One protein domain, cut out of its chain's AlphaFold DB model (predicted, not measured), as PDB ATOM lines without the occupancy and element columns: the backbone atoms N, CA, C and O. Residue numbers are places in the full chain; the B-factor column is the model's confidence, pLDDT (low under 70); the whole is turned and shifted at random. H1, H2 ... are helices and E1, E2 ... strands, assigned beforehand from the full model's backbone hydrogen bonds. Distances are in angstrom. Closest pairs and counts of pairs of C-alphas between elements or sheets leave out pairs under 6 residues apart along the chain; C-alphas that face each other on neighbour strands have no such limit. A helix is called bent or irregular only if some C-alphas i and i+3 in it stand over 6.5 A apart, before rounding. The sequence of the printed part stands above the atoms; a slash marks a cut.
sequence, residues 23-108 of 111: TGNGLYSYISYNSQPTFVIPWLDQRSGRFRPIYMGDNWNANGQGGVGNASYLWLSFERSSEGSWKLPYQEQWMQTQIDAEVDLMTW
ATOM      1  N   THR A  23     157.547 137.904 131.081       91.88
ATOM      2  CA  THR A  23     157.875 138.194 129.682       91.88
ATOM      3  C   THR A  23     159.343 138.554 129.491       91.88
ATOM      4  O   THR A  23     159.844 138.492 128.369       91.88
ATOM      5  N   GLY A  24     160.035 138.972 130.548       90.69
ATOM      6  CA  GLY A  24     161.433 139.354 130.474       90.69
ATOM      7  C   GLY A  24     162.351 138.147 130.264       90.69
ATOM      8  O   GLY A  24     162.090 137.029 130.704       90.69
ATOM      9  N   ASN A  25     163.469 138.380 129.586       86.44
ATOM     10  CA  ASN A  25     164.554 137.419 129.435       86.44
ATOM     11  C   ASN A  25     165.929 138.061 129.711       86.44
ATOM     12  O   ASN A  25     166.138 139.260 129.533       86.44
ATOM     13  N   GLY A  26     166.895 137.249 130.138       86.25
ATOM     14  CA  GLY A  26     168.270 137.707 130.349       86.25
ATOM     15  C   GLY A  26     168.495 138.479 131.651       86.25
ATOM     16  O   GLY A  26     167.759 138.342 132.628       86.25
ATOM     17  N   LEU A  27     169.589 139.242 131.692       89.19
ATOM     18  CA  LEU A  27     170.032 139.932 132.899       89.19
ATOM     19  C   LEU A  27     169.038 141.034 133.297       89.19
ATOM     20  O   LEU A  27     168.531 141.754 132.444       89.19
ATOM     21  N   TYR A  28     168.767 141.153 134.598       92.88
ATOM     22  CA  TYR A  28     167.834 142.128 135.185       92.88
ATOM     23  C   TYR A  28     166.362 141.998 134.753       92.88
ATOM     24  O   TYR A  28     165.543 142.815 135.168       92.88
ATOM     25  N   SER A  29     165.974 140.954 134.014       93.75
ATOM     26  CA  SER A  29     164.573 140.751 133.612       93.75
ATOM     27  C   SER A  29     163.620 140.612 134.806       93.75
ATOM     28  O   SER A  29     162.517 141.146 134.782       93.75
ATOM     29  N   TYR A  30     164.093 139.987 135.888       93.62
ATOM     30  CA  TYR A  30     163.357 139.781 137.142       93.62
ATOM     31  C   TYR A  30     163.011 141.082 137.894       93.62
ATOM     32  O   TYR A  30     162.195 141.060 138.811       93.62
ATOM     33  N   ILE A  31     163.631 142.207 137.517       94.50
ATOM     34  CA  ILE A  31     163.301 143.569 137.976       94.50
ATOM     35  C   ILE A  31     162.848 144.451 136.807       94.50
ATOM     36  O   ILE A  31     163.037 145.666 136.836       94.50
ATOM     37  N   SER A  32     162.335 143.838 135.735       95.12
ATOM     38  CA  SER A  32     161.897 144.521 134.512       95.12
ATOM     39  C   SER A  32     162.953 145.497 133.979       95.12
ATOM     40  O   SER A  32     162.646 146.622 133.590       95.12
ATOM     41  N   TYR A  33     164.219 145.067 134.000       95.12
ATOM     42  CA  TYR A  33     165.383 145.842 133.560       95.12
ATOM     43  C   TYR A  33     165.557 147.168 134.312       95.12
ATOM     44  O   TYR A  33     165.963 148.172 133.732       95.12
ATOM     45  N   ASN A  34     165.246 147.159 135.613       94.56
ATOM     46  CA  ASN A  34     165.234 148.340 136.476       94.56
ATOM     47  C   ASN A  34     164.269 149.426 135.966       94.56
ATOM     48  O   ASN A  34     164.576 150.616 135.979       94.56
ATOM     49  N   SER A  35     163.101 149.000 135.491       95.56
ATOM     50  CA  SER A  35     162.012 149.887 135.088       95.56
ATOM     51  C   SER A  35     160.675 149.381 135.626       95.56
ATOM     52  O   SER A  35     160.560 148.233 136.051       95.56
ATOM     53  N   GLN A  36     159.656 150.234 135.608       96.56
ATOM     54  CA  GLN A  36     158.279 149.873 135.929       96.56
ATOM     55  C   GLN A  36     157.380 150.116 134.707       96.56
ATOM     56  O   GLN A  36     157.478 151.195 134.123       96.56
ATOM     57  N   PRO A  37     156.493 149.172 134.325       96.69
ATOM     58  CA  PRO A  37     155.593 149.361 133.190       96.69
ATOM     59  C   PRO A  37     154.696 150.588 133.380       96.69
ATOM     60  O   PRO A  37     154.027 150.704 134.406       96.69
ATOM     61  N   THR A  38     154.645 151.457 132.368       97.75
ATOM     62  CA  THR A  38     153.790 152.656 132.358       97.75
ATOM     63  C   THR A  38     152.745 152.586 131.245       97.75
ATOM     64  O   THR A  38     151.570 152.884 131.459       97.75
ATOM     65  N   PHE A  39     153.134 152.099 130.060       97.75
ATOM     66  CA  PHE A  39     152.229 151.945 128.923       97.75
ATOM     67  C   PHE A  39     152.743 150.912 127.911       97.75
ATOM     68  O   PHE A  39     153.931 150.591 127.877       97.75
ATOM     69  N   VAL A  40     151.846 150.406 127.059       96.00
ATOM     70  CA  VAL A  40     152.206 149.629 125.866       96.00
ATOM     71  C   VAL A  40     151.524 150.253 124.657       96.00
ATOM     72  O   VAL A  40     150.301 150.188 124.536       96.00
ATOM     73  N   ILE A  41     152.305 150.855 123.759       94.25
ATOM     74  CA  ILE A  41     151.776 151.516 122.560       94.25
ATOM     75  C   ILE A  41     151.807 150.565 121.353       94.25
ATOM     76  O   ILE A  41     152.831 149.922 121.108       94.25
ATOM     77  N   PRO A  42     150.720 150.448 120.570       92.69
ATOM     78  CA  PRO A  42     150.781 149.776 119.279       92.69
ATOM     79  C   PRO A  42     151.546 150.652 118.278       92.69
ATOM     80  O   PRO A  42     151.092 151.738 117.925       92.69
ATOM     81  N   TRP A  43     152.693 150.177 117.795       87.75
ATOM     82  CA  TRP A  43     153.486 150.856 116.769       87.75
ATOM     83  C   TRP A  43     153.329 150.159 115.421       87.75
ATOM     84  O   TRP A  43     153.501 148.945 115.339       87.75
ATOM     85  N   LEU A  44     153.006 150.898 114.359       86.12
ATOM     86  CA  LEU A  44     152.995 150.348 113.004       86.12
ATOM     87  C   LEU A  44     154.419 150.381 112.438       86.12
ATOM     88  O   LEU A  44     154.929 151.446 112.106       86.12
ATOM     89  N   ASP A  45     155.049 149.215 112.321       80.50
ATOM     90  CA  ASP A  45     156.324 149.062 111.623       80.50
ATOM     91  C   ASP A  45     156.079 149.188 110.112       80.50
ATOM     92  O   ASP A  45     155.480 148.298 109.502       80.50
ATOM     93  N   GLN A  46     156.526 150.298 109.514       79.69
ATOM     94  CA  GLN A  46     156.291 150.622 108.102       79.69
ATOM     95  C   GLN A  46     156.969 149.631 107.148       79.69
ATOM     96  O   GLN A  46     156.478 149.396 106.045       79.69
ATOM     97  N   ARG A  47     158.072 148.998 107.569       78.94
ATOM     98  CA  ARG A  47     158.837 148.060 106.733       78.94
ATOM     99  C   ARG A  47     158.132 146.720 106.614       78.94
ATOM    100  O   ARG A  47     158.139 146.105 105.552       78.94
ATOM    101  N   SER A  48     157.545 146.252 107.714       81.88
ATOM    102  CA  SER A  48     156.833 144.971 107.745       81.88
ATOM    103  C   SER A  48     155.319 145.104 107.559       81.88
ATOM    104  O   SER A  48     154.652 144.095 107.314       81.88
ATOM    105  N   GLY A  49     154.766 146.314 107.682       85.44
ATOM    106  CA  GLY A  49     153.328 146.587 107.652       85.44
ATOM    107  C   GLY A  49     152.569 145.996 108.845       85.44
ATOM    108  O   GLY A  49     151.360 145.779 108.762       85.44
ATOM    109  N   ARG A  50     153.263 145.661 109.942       85.19
ATOM    110  CA  ARG A  50     152.688 144.968 111.106       85.19
ATOM    111  C   ARG A  50     152.728 145.838 112.350       85.19
ATOM    112  O   ARG A  50     153.662 146.606 112.564       85.19
ATOM    113  N   PHE A  51     151.739 145.650 113.221       87.94
ATOM    114  CA  PHE A  51     151.784 146.234 114.554       87.94
ATOM    115  C   PHE A  51     152.794 145.504 115.439       87.94
ATOM    116  O   PHE A  51     152.755 144.281 115.589       87.94
ATOM    117  N   ARG A  52     153.663 146.290 116.063       88.12
ATOM    118  CA  ARG A  52     154.655 145.891 117.051       88.12
ATOM    119  C   ARG A  52     154.339 146.626 118.360       88.12
ATOM    120  O   ARG A  52     154.378 147.852 118.379       88.12
ATOM    121  N   PRO A  53     153.977 145.931 119.447       93.38
ATOM    122  CA  PRO A  53     153.721 146.594 120.722       93.38
ATOM    123  C   PRO A  53     155.033 147.069 121.346       93.38
ATOM    124  O   PRO A  53     155.975 146.283 121.471       93.38
ATOM    125  N   ILE A  54     155.093 148.333 121.754       94.19
ATOM    126  CA  ILE A  54     156.266 148.918 122.406       94.19
ATOM    127  C   ILE A  54     155.967 149.080 123.885       94.19
ATOM    128  O   ILE A  54     155.058 149.813 124.267       94.19
ATOM    129  N   TYR A  55     156.737 148.376 124.706       95.50
ATOM    130  CA  TYR A  55     156.804 148.580 126.141       95.50
ATOM    131  C   TYR A  55     157.401 149.951 126.435       95.50
ATOM    132  O   TYR A  55     158.489 150.268 125.952       95.50
ATOM    133  N   MET A  56     156.715 150.721 127.268       96.88
ATOM    134  CA  MET A  56     157.228 151.937 127.875       96.88
ATOM    135  C   MET A  56     157.320 151.695 129.379       96.88
ATOM    136  O   MET A  56     156.324 151.326 130.012       96.88
ATOM    137  N   GLY A  57     158.507 151.905 129.941       96.38
ATOM    138  CA  GLY A  57     158.738 151.803 131.372       96.38
ATOM    139  C   GLY A  57     159.518 152.982 131.935       96.38
ATOM    140  O   GLY A  57     160.403 153.531 131.277       96.38
ATOM    141  N   ASP A  58     159.196 153.326 133.176       97.00
ATOM    142  CA  ASP A  58     159.853 154.373 133.950       97.00
ATOM    143  C   ASP A  58     160.975 153.763 134.797       97.00
ATOM    144  O   ASP A  58     160.747 152.839 135.583       97.00
ATOM    145  N   ASN A  59     162.198 154.270 134.659       95.38
ATOM    146  CA  ASN A  59     163.302 153.985 135.569       95.38
ATOM    147  C   ASN A  59     163.344 155.089 136.633       95.38
ATOM    148  O   ASN A  59     163.952 156.152 136.459       95.38
ATOM    149  N   TRP A  60     162.616 154.845 137.721       95.25
ATOM    150  CA  TRP A  60     162.433 155.802 138.804       95.25
ATOM    151  C   TRP A  60     163.737 156.098 139.548       95.25
ATOM    152  O   TRP A  60     164.412 155.201 140.045       95.25
ATOM    153  N   ASN A  61     164.020 157.386 139.746       92.69
ATOM    154  CA  ASN A  61     165.174 157.871 140.503       92.69
ATOM    155  C   ASN A  61     164.762 158.543 141.829       92.69
ATOM    156  O   ASN A  61     165.289 159.584 142.213       92.69
ATOM    157  N   ALA A  62     163.774 157.982 142.536       81.81
ATOM    158  CA  ALA A  62     163.161 158.630 143.704       81.81
ATOM    159  C   ALA A  62     164.167 159.015 144.811       81.81
ATOM    160  O   ALA A  62     163.980 160.033 145.473       81.81
ATOM    161  N   ASN A  63     165.242 158.236 144.973       80.50
ATOM    162  CA  ASN A  63     166.252 158.427 146.021       80.50
ATOM    163  C   ASN A  63     167.612 158.936 145.504       80.50
ATOM    164  O   ASN A  63     168.560 159.014 146.284       80.50
ATOM    165  N   GLY A  64     167.749 159.244 144.210       87.19
ATOM    166  CA  GLY A  64     169.003 159.742 143.638       87.19
ATOM    167  C   GLY A  64     169.019 161.256 143.435       87.19
ATOM    168  O   GLY A  64     168.026 161.960 143.622       87.19
ATOM    169  N   GLN A  65     170.176 161.777 143.025       89.88
ATOM    170  CA  GLN A  65     170.337 163.200 142.726       89.88
ATOM    171  C   GLN A  65     169.364 163.627 141.614       89.88
ATOM    172  O   GLN A  65     169.281 162.984 140.567       89.88
ATOM    173  N   GLY A  66     168.621 164.710 141.860       90.88
ATOM    174  CA  GLY A  66     167.576 165.216 140.961       90.88
ATOM    175  C   GLY A  66     166.193 164.574 141.147       90.88
ATOM    176  O   GLY A  66     165.223 165.067 140.571       90.88
ATOM    177  N   GLY A  67     166.071 163.529 141.977       92.62
ATOM    178  CA  GLY A  67     164.799 162.875 142.289       92.62
ATOM    179  C   GLY A  67     164.056 162.382 141.043       92.62
ATOM    180  O   GLY A  67     164.663 162.001 140.041       92.62
ATOM    181  N   VAL A  68     162.721 162.449 141.084       91.88
ATOM    182  CA  VAL A  68     161.842 162.065 139.962       91.88
ATOM    183  C   VAL A  68     162.126 162.873 138.689       91.88
ATOM    184  O   VAL A  68     162.007 162.334 137.596       91.88
ATOM    185  N   GLY A  69     162.567 164.130 138.809       92.81
ATOM    186  CA  GLY A  69     162.914 164.967 137.653       92.81
ATOM    187  C   GLY A  69     164.133 164.473 136.866       92.81
ATOM    188  O   GLY A  69     164.348 164.915 135.745       92.81
ATOM    189  N   ASN A  70     164.908 163.552 137.443       94.31
ATOM    190  CA  ASN A  70     166.040 162.886 136.805       94.31
ATOM    191  C   ASN A  70     165.783 161.376 136.610       94.31
ATOM    192  O   ASN A  70     166.722 160.584 136.541       94.31
ATOM    193  N   ALA A  71     164.516 160.952 136.588       95.19
ATOM    194  CA  ALA A  71     164.148 159.615 136.130       95.19
ATOM    195  C   ALA A  71     164.440 159.469 134.626       95.19
ATOM    196  O   ALA A  71     164.445 160.450 133.880       95.19
ATOM    197  N   SER A  72     164.684 158.239 134.183       94.00
ATOM    198  CA  SER A  72     164.889 157.916 132.768       94.00
ATOM    199  C   SER A  72     163.829 156.937 132.274       94.00
ATOM    200  O   SER A  72     163.033 156.421 133.055       94.00
ATOM    201  N   TYR A  73     163.802 156.692 130.966       93.94
ATOM    202  CA  TYR A  73     162.812 155.823 130.339       93.94
ATOM    203  C   TYR A  73     163.485 154.628 129.675       93.94
ATOM    204  O   TYR A  73     164.574 154.749 129.111       93.94
ATOM    205  N   LEU A  74     162.800 153.488 129.699       93.62
ATOM    206  CA  LEU A  74     163.183 152.289 128.969       93.62
ATOM    207  C   LEU A  74     162.082 151.916 127.982       93.62
ATOM    208  O   LEU A  74     160.948 151.642 128.379       93.62
ATOM    209  N   TRP A  75     162.416 151.925 126.694       94.50
ATOM    210  CA  TRP A  75     161.488 151.595 125.617       94.50
ATOM    211  C   TRP A  75     161.989 150.353 124.886       94.50
ATOM    212  O   TRP A  75     163.102 150.347 124.364       94.50
ATOM    213  N   LEU A  76     161.174 149.300 124.853       93.69
ATOM    214  CA  LEU A  76     161.538 147.997 124.290       93.69
ATOM    215  C   LEU A  76     160.405 147.459 123.414       93.69
ATOM    216  O   LEU A  76     159.231 147.710 123.669       93.69
ATOM    217  N   SER A  77     160.742 146.676 122.394       92.19
ATOM    218  CA  SER A  77     159.740 145.977 121.588       92.19
ATOM    219  C   SER A  77     159.316 144.684 122.273       92.19
ATOM    220  O   SER A  77     160.158 143.851 122.594       92.19
ATOM    221  N   PHE A  78     158.009 144.442 122.371       92.38
ATOM    222  CA  PHE A  78     157.517 143.087 122.590       92.38
ATOM    223  C   PHE A  78     157.721 142.235 121.338       92.38
ATOM    224  O   PHE A  78     157.598 142.706 120.205       92.38
ATOM    225  N   GLU A  79     157.976 140.954 121.555       90.56
ATOM    226  CA  GLU A  79     158.048 139.935 120.519       90.56
ATOM    227  C   GLU A  79     157.060 138.821 120.839       90.56
ATOM    228  O   GLU A  79     156.974 138.354 121.976       90.56
ATOM    229  N   ARG A  80     156.310 138.382 119.828       89.19
ATOM    230  CA  ARG A  80     155.402 137.243 119.950       89.19
ATOM    231  C   ARG A  80     155.979 136.052 119.204       89.19
ATOM    232  O   ARG A  80     156.285 136.158 118.018       89.19
ATOM    233  N   SER A  81     156.115 134.922 119.887       85.56
ATOM    234  CA  SER A  81     156.509 133.666 119.253       85.56
ATOM    235  C   SER A  81     155.391 133.122 118.354       85.56
ATOM    236  O   SER A  81     154.224 133.502 118.479       85.56
ATOM    237  N   SER A  82     155.737 132.176 117.478       87.62
ATOM    238  CA  SER A  82     154.770 131.421 116.664       87.62
ATOM    239  C   SER A  82     153.754 130.638 117.506       87.62
ATOM    240  O   SER A  82     152.637 130.403 117.060       87.62
ATOM    241  N   GLU A  83     154.121 130.272 118.733       86.25
ATOM    242  CA  GLU A  83     153.272 129.570 119.704       86.25
ATOM    243  C   GLU A  83     152.395 130.535 120.523       86.25
ATOM    244  O   GLU A  83     151.621 130.119 121.385       86.25
ATOM    245  N   GLY A  84     152.504 131.841 120.261       84.62
ATOM    246  CA  GLY A  84     151.675 132.877 120.860       84.62
ATOM    247  C   GLY A  84     152.186 133.436 122.188       84.62
ATOM    248  O   GLY A  84     151.531 134.333 122.719       84.62
ATOM    249  N   SER A  85     153.332 132.963 122.693       87.75
ATOM    250  CA  SER A  85     153.976 133.494 123.903       87.75
ATOM    251  C   SER A  85     154.644 134.845 123.650       87.75
ATOM    252  O   SER A  85     155.198 135.084 122.576       87.75
ATOM    253  N   TRP A  86     154.594 135.727 124.647       90.94
ATOM    254  CA  TRP A  86     155.181 137.063 124.584       90.94
ATOM    255  C   TRP A  86     156.538 137.104 125.275       90.94
ATOM    256  O   TRP A  86     156.731 136.486 126.320       90.94
ATOM    257  N   LYS A  87     157.466 137.858 124.691       92.81
ATOM    258  CA  LYS A  87     158.791 138.136 125.238       92.81
ATOM    259  C   LYS A  87     159.087 139.626 125.154       92.81
ATOM    260  O   LYS A  87     158.631 140.292 124.227       92.81
ATOM    261  N   LEU A  88     159.869 140.120 126.102       93.94
ATOM    262  CA  LEU A  88     160.345 141.495 126.159       93.94
ATOM    263  C   LEU A  88     161.877 141.497 126.185       93.94
ATOM    264  O   LEU A  88     162.455 141.598 127.262       93.94
ATOM    265  N   PRO A  89     162.549 141.313 125.039       92.19
ATOM    266  CA  PRO A  89     164.001 141.336 124.993       92.19
ATOM    267  C   PRO A  89     164.568 142.722 125.291       92.19
ATOM    268  O   PRO A  89     164.133 143.718 124.714       92.19
ATOM    269  N   TYR A  90     165.595 142.770 126.139       92.06
ATOM    270  CA  TYR A  90     166.415 143.968 126.281       92.06
ATOM    271  C   TYR A  90     167.269 144.161 125.024       92.06
ATOM    272  O   TYR A  90     168.015 143.262 124.627       92.06
ATOM    273  N   GLN A  91     167.148 145.327 124.396       88.12
ATOM    274  CA  GLN A  91     167.889 145.690 123.192       88.12
ATOM    275  C   GLN A  91     168.413 147.115 123.356       88.12
ATOM    276  O   GLN A  91     167.637 148.072 123.390       88.12
ATOM    277  N   GLU A  92     169.731 147.265 123.467       85.19
ATOM    278  CA  GLU A  92     170.346 148.590 123.520       85.19
ATOM    279  C   GLU A  92     170.104 149.339 122.211       85.19
ATOM    280  O   GLU A  92     170.183 148.761 121.129       85.19
ATOM    281  N   GLN A  93     169.798 150.634 122.320       81.88
ATOM    282  CA  GLN A  93     169.635 151.553 121.185       81.88
ATOM    283  C   GLN A  93     168.563 151.154 120.154       81.88
ATOM    284  O   GLN A  93     168.461 151.800 119.114       81.88
ATOM    285  N   TRP A  94     167.710 150.160 120.435       81.94
ATOM    286  CA  TRP A  94     166.719 149.679 119.470       81.94
ATOM    287  C   TRP A  94     165.798 150.796 118.964       81.94
ATOM    288  O   TRP A  94     165.637 150.952 117.754       81.94
ATOM    289  N   MET A  95     165.241 151.606 119.873       81.56
ATOM    290  CA  MET A  95     164.360 152.717 119.499       81.56
ATOM    291  C   MET A  95     165.101 153.768 118.666       81.56
ATOM    292  O   MET A  95     164.559 154.251 117.678       81.56
ATOM    293  N   GLN A  96     166.358 154.068 119.009       82.31
ATOM    294  CA  GLN A  96     167.189 154.972 118.213       82.31
ATOM    295  C   GLN A  96     167.369 154.426 116.793       82.31
ATOM    296  O   GLN A  96     167.122 155.139 115.831       82.31
ATOM    297  N   THR A  97     167.678 153.131 116.659       82.12
ATOM    298  CA  THR A  97     167.786 152.473 115.350       82.12
ATOM    299  C   THR A  97     166.483 152.546 114.555       82.12
ATOM    300  O   THR A  97     166.543 152.709 113.341       82.12
ATOM    301  N   GLN A  98     165.311 152.437 115.199       77.88
ATOM    302  CA  GLN A  98     164.024 152.603 114.508       77.88
ATOM    303  C   GLN A  98     163.798 154.049 114.054       77.88
ATOM    304  O   GLN A  98     163.349 154.268 112.934       77.88
ATOM    305  N   ILE A  99     164.122 155.035 114.891       79.38
ATOM    306  CA  ILE A  99     163.981 156.454 114.541       79.38
ATOM    307  C   ILE A  99     164.907 156.806 113.374       79.38
ATOM    308  O   ILE A  99     164.444 157.372 112.388       79.38
ATOM    309  N   ASP A 100     166.182 156.422 113.442       81.25
ATOM    310  CA  ASP A 100     167.164 156.692 112.386       81.25
ATOM    311  C   ASP A 100     166.739 156.048 111.057       81.25
ATOM    312  O   ASP A 100     166.827 156.656 109.992       81.25
ATOM    313  N   ALA A 101     166.204 154.828 111.137       74.19
ATOM    314  CA  ALA A 101     165.629 154.093 110.021       74.19
ATOM    315  C   ALA A 101     164.438 154.800 109.353       74.19
ATOM    316  O   ALA A 101     164.309 154.728 108.132       74.19
ATOM    317  N   GLU A 102     163.547 155.413 110.131       72.06
ATOM    318  CA  GLU A 102     162.379 156.141 109.619       72.06
ATOM    319  C   GLU A 102     162.769 157.519 109.068       72.06
ATOM    320  O   GLU A 102     162.237 157.950 108.045       72.06
ATOM    321  N   VAL A 103     163.738 158.201 109.690       67.00
ATOM    322  CA  VAL A 103     164.292 159.460 109.164       67.00
ATOM    323  C   VAL A 103     164.889 159.241 107.772       67.00
ATOM    324  O   VAL A 103     164.621 160.037 106.876       67.00
ATOM    325  N   ASP A 104     165.611 158.135 107.566       62.84
ATOM    326  CA  ASP A 104     166.164 157.763 106.256       62.84
ATOM    327  C   ASP A 104     165.057 157.527 105.199       62.84
ATOM    328  O   ASP A 104     165.148 157.985 104.057       62.84
ATOM    329  N   LEU A 105     163.938 156.905 105.598       58.38
ATOM    330  CA  LEU A 105     162.754 156.720 104.742       58.38
ATOM    331  C   LEU A 105     162.011 158.031 104.428       58.38
ATOM    332  O   LEU A 105     161.324 158.114 103.413       58.38
ATOM    333  N   MET A 106     162.145 159.061 105.260       58.12
ATOM    334  CA  MET A 106     161.535 160.381 105.043       58.12
ATOM    335  C   MET A 106     162.446 161.328 104.245       58.12
ATOM    336  O   MET A 106     161.977 162.340 103.728       58.12
ATOM    337  N   THR A 107     163.734 161.002 104.095       58.44
ATOM    338  CA  THR A 107     164.689 161.768 103.275       58.44
ATOM    339  C   THR A 107     164.607 161.506 101.767       58.44
ATOM    340  O   THR A 107     165.441 162.026 101.020       58.44
ATOM    341  N   TRP A 108     163.592 160.781 101.277       48.12
ATOM    342  CA  TRP A 108     163.299 160.731  99.843       48.12
ATOM    343  C   TRP A 108     162.930 162.130  99.339       48.12
ATOM    344  O   TRP A 108     161.869 162.685  99.626       48.12
TER     345      TRP A 108
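This is residues 23 to 108 of the 111 residues of the protein "Hypothetical protein" of Chrysotila carterae (UniProt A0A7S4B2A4). A narrow, twisted sheet of three strands, E1, E2 and E3, forms the body, and smaller parts run out from it in different directions. H1 and H2 lie near the end of the sheet where E1 begins and E2 ends, the longer helix H3 runs away beside the edge strand E3, and between E3 and H3 residues 78 to 93 make a long loop that folds back on itself. The outline is flat, with spans of 44 by 37 by 20 A, and the whole is loose, with a radius of gyration of the C-alphas of 14.9 A. The printed part has 86 residues, in the order H1, E1, E2, H2, E3, H3; the sheet order is E1, E2, E3, antiparallel, and the class is mixed, helices and strands.

H1, residues 29 to 34, begins at C-alpha 29 (164.573, 140.751, 133.612) and is irregular, with C-alphas 30 and 33 7.3 A apart. E1, residues 36 to 45, is 24.4 A long and bends by 56 degrees at residue 39. E2, residues 50 to 59, is 28.1 A long. H2 has residues 67 to 70, and E3 has residues 72 to 77, 17.1 A long. H3, residues 94 to 106, is 18.7 A long and ends at C-alpha 106 (161.535, 160.381, 105.043).

E1 and E2 form an antiparallel hairpin, with N 41 and O 54 3.0 A apart, within hydrogen-bond range. E2, the inner strand, is also the antiparallel neighbour of E3, with N 57 and O 74 at 2.9 A, within hydrogen-bond range. The sheet is only just strongly twisted, its C-alphas up to 4.2 A off the best plane. H1 only grazes the sheet with its residues 32 to 34; the closest C-alphas of H1 and E2 are those of Asn 34 and Asn 59, 6.0 A apart. H2 is not on the sheet, and it is apart from H1 and H3. H3 is on the sheet, at a height over the sheet of 7.6 A and over none of the strands; its closest C-alpha pair with E3 is Trp 75 and Met 95, 6.9 A. In H3 every O i to N i+4 pair is within hydrogen-bond range; in H1 0 of 2 are, with 2 of 3 O i to N i+3 pairs, and H2 is too short for an O i to N i+4 pair.

The two C-alphas farthest apart are those of Asn 63 and Trp 108, 46.3 A. The printed part has no cut. The link from E3 to H3 is long, 16 residues, and within it residues 79 to 80 pair antiparallel with residues 86 to 87. The mean pLDDT of the printed part is 87.4, and residues 103 to 108 are under 70.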